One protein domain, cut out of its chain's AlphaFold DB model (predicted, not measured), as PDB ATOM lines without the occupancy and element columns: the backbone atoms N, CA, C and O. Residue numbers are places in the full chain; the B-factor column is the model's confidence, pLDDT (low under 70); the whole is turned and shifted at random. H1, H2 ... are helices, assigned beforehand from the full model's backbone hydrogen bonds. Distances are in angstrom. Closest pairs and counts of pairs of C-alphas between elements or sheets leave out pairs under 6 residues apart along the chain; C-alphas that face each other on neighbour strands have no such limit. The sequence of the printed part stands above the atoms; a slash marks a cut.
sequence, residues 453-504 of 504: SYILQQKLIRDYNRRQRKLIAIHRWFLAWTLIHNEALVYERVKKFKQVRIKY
ATOM      1  N   SER A 453      92.671 153.742 141.573       60.75
ATOM      2  CA  SER A 453      92.117 152.461 141.090       60.75
ATOM      3  C   SER A 453      92.827 151.223 141.671       60.75
ATOM      4  O   SER A 453      94.048 151.076 141.560       60.75
ATOM      5  N   TYR A 454      92.045 150.297 142.240       66.50
ATOM      6  CA  TYR A 454      92.493 149.062 142.906       66.50
ATOM      7  C   TYR A 454      93.451 148.204 142.050       66.50
ATOM      8  O   TYR A 454      94.383 147.576 142.561       66.50
ATOM      9  N   ILE A 455      93.286 148.239 140.724       71.00
ATOM     10  CA  ILE A 455      94.126 147.514 139.757       71.00
ATOM     11  C   ILE A 455      95.558 148.078 139.725       71.00
ATOM     12  O   ILE A 455      96.534 147.320 139.697       71.00
ATOM     13  N   LEU A 456      95.705 149.405 139.780       69.94
ATOM     14  CA  LEU A 456      97.012 150.064 139.800       69.94
ATOM     15  C   LEU A 456      97.757 149.750 141.106       69.94
ATOM     16  O   LEU A 456      98.957 149.473 141.093       69.94
ATOM     17  N   GLN A 457      97.029 149.704 142.223       67.44
ATOM     18  CA  GLN A 457      97.586 149.387 143.535       67.44
ATOM     19  C   GLN A 457      98.113 147.944 143.609       67.44
ATOM     20  O   GLN A 457      99.229 147.717 144.084       67.44
ATOM     21  N   GLN A 458      97.374 146.963 143.076       73.38
ATOM     22  CA  GLN A 458      97.845 145.574 143.019       73.38
ATOM     23  C   GLN A 458      99.094 145.405 142.144       73.38
ATOM     24  O   GLN A 458     100.005 144.655 142.511       73.38
ATOM     25  N   LYS A 459      99.169 146.112 141.008       76.94
ATOM     26  CA  LYS A 459     100.337 146.067 140.115       76.94
ATOM     27  C   LYS A 459     101.593 146.595 140.816       76.94
ATOM     28  O   LYS A 459     102.618 145.916 140.815       76.94
ATOM     29  N   LEU A 460     101.479 147.720 141.530       74.81
ATOM     30  CA  LEU A 460     102.572 148.302 142.320       74.81
ATOM     31  C   LEU A 460     103.068 147.366 143.438       74.81
ATOM     32  O   LEU A 460     104.277 147.216 143.630       74.81
ATOM     33  N   ILE A 461     102.159 146.683 144.145       74.38
ATOM     34  CA  ILE A 461     102.519 145.697 145.183       74.38
ATOM     35  C   ILE A 461     103.239 144.490 144.565       74.38
ATOM     36  O   ILE A 461     104.244 144.009 145.100       74.38
ATOM     37  N   ARG A 462     102.753 143.997 143.419       76.88
ATOM     38  CA  ARG A 462     103.344 142.851 142.716       76.88
ATOM     39  C   ARG A 462     104.757 143.178 142.210       76.88
ATOM     40  O   ARG A 462     105.664 142.360 142.403       76.88
ATOM     41  N   ASP A 463     104.969 144.375 141.666       77.31
ATOM     42  CA  ASP A 463     106.277 144.854 141.197       77.31
ATOM     43  C   ASP A 463     107.264 145.085 142.348       77.31
ATOM     44  O   ASP A 463     108.426 144.666 142.271       77.31
ATOM     45  N   TYR A 464     106.797 145.647 143.467       76.19
ATOM     46  CA  TYR A 464     107.591 145.766 144.689       76.19
ATOM     47  C   TYR A 464     108.059 144.392 145.194       76.19
ATOM     48  O   TYR A 464     109.255 144.173 145.403       76.19
ATOM     49  N   ASN A 465     107.145 143.423 145.303       80.38
ATOM     50  CA  ASN A 465     107.462 142.063 145.746       80.38
ATOM     51  C   ASN A 465     108.404 141.330 144.779       80.38
ATOM     52  O   ASN A 465     109.233 140.524 145.209       80.38
ATOM     53  N   ARG A 466     108.310 141.592 143.468       83.12
ATOM     54  CA  ARG A 466     109.246 141.056 142.466       83.12
ATOM     55  C   ARG A 466     110.646 141.643 142.653       83.12
ATOM     56  O   ARG A 466     111.625 140.894 142.654       83.12
ATOM     57  N   ARG A 467     110.749 142.956 142.878       82.06
ATOM     58  CA  ARG A 467     112.022 143.644 143.144       82.06
ATOM     59  C   ARG A 467     112.681 143.141 144.429       82.06
ATOM     60  O   ARG A 467     113.876 142.857 144.417       82.06
ATOM     61  N   GLN A 468     111.907 142.949 145.499       79.88
ATOM     62  CA  GLN A 468     112.404 142.383 146.758       79.88
ATOM     63  C   GLN A 468     112.929 140.953 146.577       79.88
ATOM     64  O   GLN A 468     114.045 140.653 146.994       79.88
ATOM     65  N   ARG A 469     112.185 140.083 145.878       85.50
ATOM     66  CA  ARG A 469     112.633 138.710 145.582       85.50
ATOM     67  C   ARG A 469     113.937 138.678 144.779       85.50
ATOM     68  O   ARG A 469     114.830 137.904 145.117       85.50
ATOM     69  N   LYS A 470     114.085 139.558 143.780       89.62
ATOM     70  CA  LYS A 470     115.332 139.698 143.006       89.62
ATOM     71  C   LYS A 470     116.513 140.094 143.901       89.62
ATOM     72  O   LYS A 470     117.575 139.489 143.803       89.62
ATOM     73  N   LEU A 471     116.327 141.061 144.802       85.62
ATOM     74  CA  LEU A 471     117.370 141.484 145.745       85.62
ATOM     75  C   LEU A 471     117.757 140.368 146.722       85.62
ATOM     76  O   LEU A 471     118.941 140.158 146.969       85.62
ATOM     77  N   ILE A 472     116.781 139.615 147.239       88.50
ATOM     78  CA  ILE A 472     117.035 138.465 148.119       88.50
ATOM     79  C   ILE A 472     117.868 137.403 147.394       88.50
ATOM     80  O   ILE A 472     118.827 136.893 147.971       88.50
ATOM     81  N   ALA A 473     117.535 137.089 146.137       91.50
ATOM     82  CA  ALA A 473     118.312 136.147 145.338       91.50
ATOM     83  C   ALA A 473     119.764 136.625 145.167       91.50
ATOM     84  O   ALA A 473     120.688 135.868 145.450       91.50
ATOM     85  N   ILE A 474     119.968 137.897 144.811       92.44
ATOM     86  CA  ILE A 474     121.302 138.502 144.676       92.44
ATOM     87  C   ILE A 474     122.091 138.422 145.994       92.44
ATOM     88  O   ILE A 474     123.242 137.995 145.996       92.44
ATOM     89  N   HIS A 475     121.482 138.764 147.135       92.69
ATOM     90  CA  HIS A 475     122.150 138.671 148.438       92.69
ATOM     91  C   HIS A 475     122.531 137.231 148.812       92.69
ATOM     92  O   HIS A 475     123.587 137.018 149.404       92.69
ATOM     93  N   ARG A 476     121.698 136.237 148.464       93.50
ATOM     94  CA  ARG A 476     122.014 134.814 148.684       93.50
ATOM     95  C   ARG A 476     123.209 134.366 147.845       93.50
ATOM     96  O   ARG A 476     124.071 133.671 148.374       93.50
ATOM     97  N   TRP A 477     123.290 134.806 146.589       95.25
ATOM     98  CA  TRP A 477     124.440 134.541 145.723       95.25
ATOM     99  C   TRP A 477     125.719 135.201 146.240       95.25
ATOM    100  O   TRP A 477     126.735 134.524 146.348       95.25
ATOM    101  N   PHE A 478     125.667 136.473 146.651       95.81
ATOM    102  CA  PHE A 478     126.825 137.134 147.266       95.81
ATOM    103  C   PHE A 478     127.280 136.436 148.549       95.81
ATOM    104  O   PHE A 478     128.473 136.260 148.759       95.81
ATOM    105  N   LEU A 479     126.344 135.994 149.394       93.56
ATOM    106  CA  LEU A 479     126.678 135.232 150.594       93.56
ATOM    107  C   LEU A 479     127.378 133.909 150.251       93.56
ATOM    108  O   LEU A 479     128.386 133.589 150.872       93.56
ATOM    109  N   ALA A 480     126.851 133.153 149.283       93.12
ATOM    110  CA  ALA A 480     127.463 131.905 148.837       93.12
ATOM    111  C   ALA A 480     128.872 132.148 148.284       93.12
ATOM    112  O   ALA A 480     129.814 131.483 148.705       93.12
ATOM    113  N   TRP A 481     129.030 133.159 147.426       96.00
ATOM    114  CA  TRP A 481     130.319 133.546 146.862       96.00
ATOM    115  C   TRP A 481     131.347 133.884 147.952       96.00
ATOM    116  O   TRP A 481     132.452 133.346 147.934       96.00
ATOM    117  N   THR A 482     130.972 134.689 148.952       95.19
ATOM    118  CA  THR A 482     131.865 135.035 150.070       95.19
ATOM    119  C   THR A 482     132.265 133.812 150.894       95.19
ATOM    120  O   THR A 482     133.414 133.721 151.316       95.19
ATOM    121  N   LEU A 483     131.343 132.874 151.129       94.19
ATOM    122  CA  LEU A 483     131.613 131.666 151.916       94.19
ATOM    123  C   LEU A 483     132.515 130.670 151.182       94.19
ATOM    124  O   LEU A 483     133.377 130.078 151.820       94.19
ATOM    125  N   ILE A 484     132.353 130.524 149.864       94.94
ATOM    126  CA  ILE A 484     133.208 129.656 149.038       94.94
ATOM    127  C   ILE A 484     134.665 130.136 149.079       94.94
ATOM    128  O   ILE A 484     135.573 129.328 149.206       94.94
ATOM    129  N   HIS A 485     134.894 131.452 149.039       93.81
ATOM    130  CA  HIS A 485     136.247 132.022 149.058       93.81
ATOM    131  C   HIS A 485     136.834 132.179 150.472       93.81
ATOM    132  O   HIS A 485     137.983 132.587 150.613       93.81
ATOM    133  N   ASN A 486     136.059 131.906 151.529       95.19
ATOM    134  CA  ASN A 486     136.487 132.072 152.919       95.19
ATOM    135  C   ASN A 486     136.001 130.896 153.779       95.19
ATOM    136  O   ASN A 486     135.087 131.043 154.596       95.19
ATOM    137  N   GLU A 487     136.637 129.731 153.628       91.75
ATOM    138  CA  GLU A 487     136.232 128.487 154.302       91.75
ATOM    139  C   GLU A 487     136.163 128.616 155.833       91.75
ATOM    140  O   GLU A 487     135.225 128.129 156.467       91.75
ATOM    141  N   ALA A 488     137.088 129.365 156.445       91.50
ATOM    142  CA  ALA A 488     137.089 129.610 157.890       91.50
ATOM    143  C   ALA A 488     135.786 130.273 158.394       91.50
ATOM    144  O   ALA A 488     135.316 129.983 159.499       91.50
ATOM    145  N   LEU A 489     135.154 131.127 157.576       91.88
ATOM    146  CA  LEU A 489     133.886 131.774 157.929       91.88
ATOM    147  C   LEU A 489     132.710 130.797 157.914       91.88
ATOM    148  O   LEU A 489     131.726 131.027 158.621       91.88
ATOM    149  N   VAL A 490     132.792 129.707 157.146       90.94
ATOM    150  CA  VAL A 490     131.763 128.660 157.123       90.94
ATOM    151  C   VAL A 490     131.668 128.007 158.498       90.94
ATOM    152  O   VAL A 490     130.574 127.924 159.064       90.94
ATOM    153  N   TYR A 491     132.811 127.624 159.072       89.56
ATOM    154  CA  TYR A 491     132.872 127.001 160.392       89.56
ATOM    155  C   TYR A 491     132.326 127.926 161.492       89.56
ATOM    156  O   TYR A 491     131.425 127.543 162.243       89.56
ATOM    157  N   GLU A 492     132.797 129.176 161.541       89.06
ATOM    158  CA  GLU A 492     132.343 130.168 162.526       89.06
ATOM    159  C   GLU A 492     130.845 130.479 162.400       89.06
ATOM    160  O   GLU A 492     130.132 130.618 163.401       89.06
ATOM    161  N   ARG A 493     130.327 130.532 161.169       87.94
ATOM    162  CA  ARG A 493     128.899 130.730 160.910       87.94
ATOM    163  C   ARG A 493     128.076 129.570 161.462       87.94
ATOM    164  O   ARG A 493     127.115 129.815 162.191       87.94
ATOM    165  N   VAL A 494     128.449 128.324 161.163       88.25
ATOM    166  CA  VAL A 494     127.755 127.126 161.673       88.25
ATOM    167  C   VAL A 494     127.792 127.084 163.202       88.25
ATOM    168  O   VAL A 494     126.764 126.842 163.836       88.25
ATOM    169  N   LYS A 495     128.946 127.386 163.805       89.44
ATOM    170  CA  LYS A 495     129.114 127.459 165.262       89.44
ATOM    171  C   LYS A 495     128.177 128.488 165.898       89.44
ATOM    172  O   LYS A 495     127.466 128.154 166.845       89.44
ATOM    173  N   LYS A 496     128.111 129.712 165.358       86.31
ATOM    174  CA  LYS A 496     127.177 130.742 165.845       86.31
ATOM    175  C   LYS A 496     125.716 130.330 165.687       86.31
ATOM    176  O   LYS A 496     124.936 130.545 166.609       86.31
ATOM    177  N   PHE A 497     125.341 129.706 164.569       84.38
ATOM    178  CA  PHE A 497     123.974 129.201 164.394       84.38
ATOM    179  C   PHE A 497     123.609 128.150 165.443       84.38
ATOM    180  O   PHE A 497     122.515 128.216 165.998       84.38
ATOM    181  N   LYS A 498     124.523 127.226 165.766       80.44
ATOM    182  CA  LYS A 498     124.318 126.251 166.849       80.44
ATOM    183  C   LYS A 498     124.145 126.938 168.207       80.44
ATOM    184  O   LYS A 498     123.226 126.591 168.931       80.44
ATOM    185  N   GLN A 499     124.963 127.942 168.529       77.06
ATOM    186  CA  GLN A 499     124.850 128.691 169.791       77.06
ATOM    187  C   GLN A 499     123.521 129.442 169.932       77.06
ATOM    188  O   GLN A 499     122.940 129.457 171.012       77.06
ATOM    189  N   VAL A 500     123.032 130.058 168.851       75.75
ATOM    190  CA  VAL A 500     121.723 130.730 168.855       75.75
ATOM    191  C   VAL A 500     120.606 129.711 169.086       75.75
ATOM    192  O   VAL A 500     119.726 129.966 169.892       75.75
ATOM    193  N   ARG A 501     120.683 128.534 168.460       68.81
ATOM    194  CA  ARG A 501     119.679 127.462 168.583       68.81
ATOM    195  C   ARG A 501     119.678 126.718 169.928       68.81
ATOM    196  O   ARG A 501     118.834 125.864 170.123       68.81
ATOM    197  N   ILE A 502     120.668 126.958 170.788       64.94
ATOM    198  CA  ILE A 502     120.737 126.400 172.151       64.94
ATOM    199  C   ILE A 502     120.202 127.419 173.178       64.94
ATOM    200  O   ILE A 502     119.848 127.050 174.291       64.94
ATOM    201  N   LYS A 503     120.155 128.712 172.821       51.62
ATOM    202  CA  LYS A 503     119.635 129.800 173.672       51.62
ATOM    203  C   LYS A 503     118.130 130.051 173.519       51.62
ATOM    204  O   LYS A 503     117.578 130.801 174.321       51.62
ATOM    205  N   TYR A 504     117.516 129.470 172.496       42.78
ATOM    206  CA  TYR A 504     116.076 129.425 172.238       42.78
ATOM    207  C   TYR A 504     115.689 127.962 172.097       42.78
ATOM    208  O   TYR A 504     114.551 127.629 172.479       42.78
TER     209      TYR A 504
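This is residues 453 to 504 of the 504 residues of the protein "Receptor for retinol uptake STRA6" of Strigamia maritima (UniProt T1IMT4). Two straight helices of unequal length meet near their ends as a V, with the long helix H1 as the longer arm, a tight turn at the corner and the shorter helix H2 folding back as the other arm. The two arms lie nearly in one plane, and their far ends stand free. The printed part has 52 residues with two named helices, in the order H1 H2, and no named strand; its class is all helix. It is extended, with a radius of gyration of the C-alphas of 17.9 A, and flat, with spans of 52 by 31 by 5 A.

H1 runs from residue 454 to 484 and is 45.5 A long from first to last C-alpha. Its C-alpha 454 is at (92.493, 149.062, 142.906) and its C-alpha 484 at (133.208, 129.656, 149.038). H2, residues 487 to 503, is 25.5 A long and ends with C-alpha 503 at (119.635, 129.800, 173.672).

H1 and H2 are close but not clearly touching, with 2 pairs of C-alphas within 8 A. Their closest C-alphas, those of Leu 483 and Val 490, are 6.0 A apart. The helices run opposite ways at a steep tilt of 62 degrees, and their centres are 26.3 A apart. In H1 every O i to N i+4 pair is within hydrogen-bond range; in H2 12 of 13 are.

The two C-alphas farthest apart, those of Ser 453 and Ala 488, are 53.2 A apart. The printed part has no cut and ends at Tyr 504, the chain's last residue. The link from H1 to H2, two residues, is tight. The mean pLDDT of the printed part is 82.7, and it is under 70 at residues 453 to 454, 456 to 457 and 501 to 504.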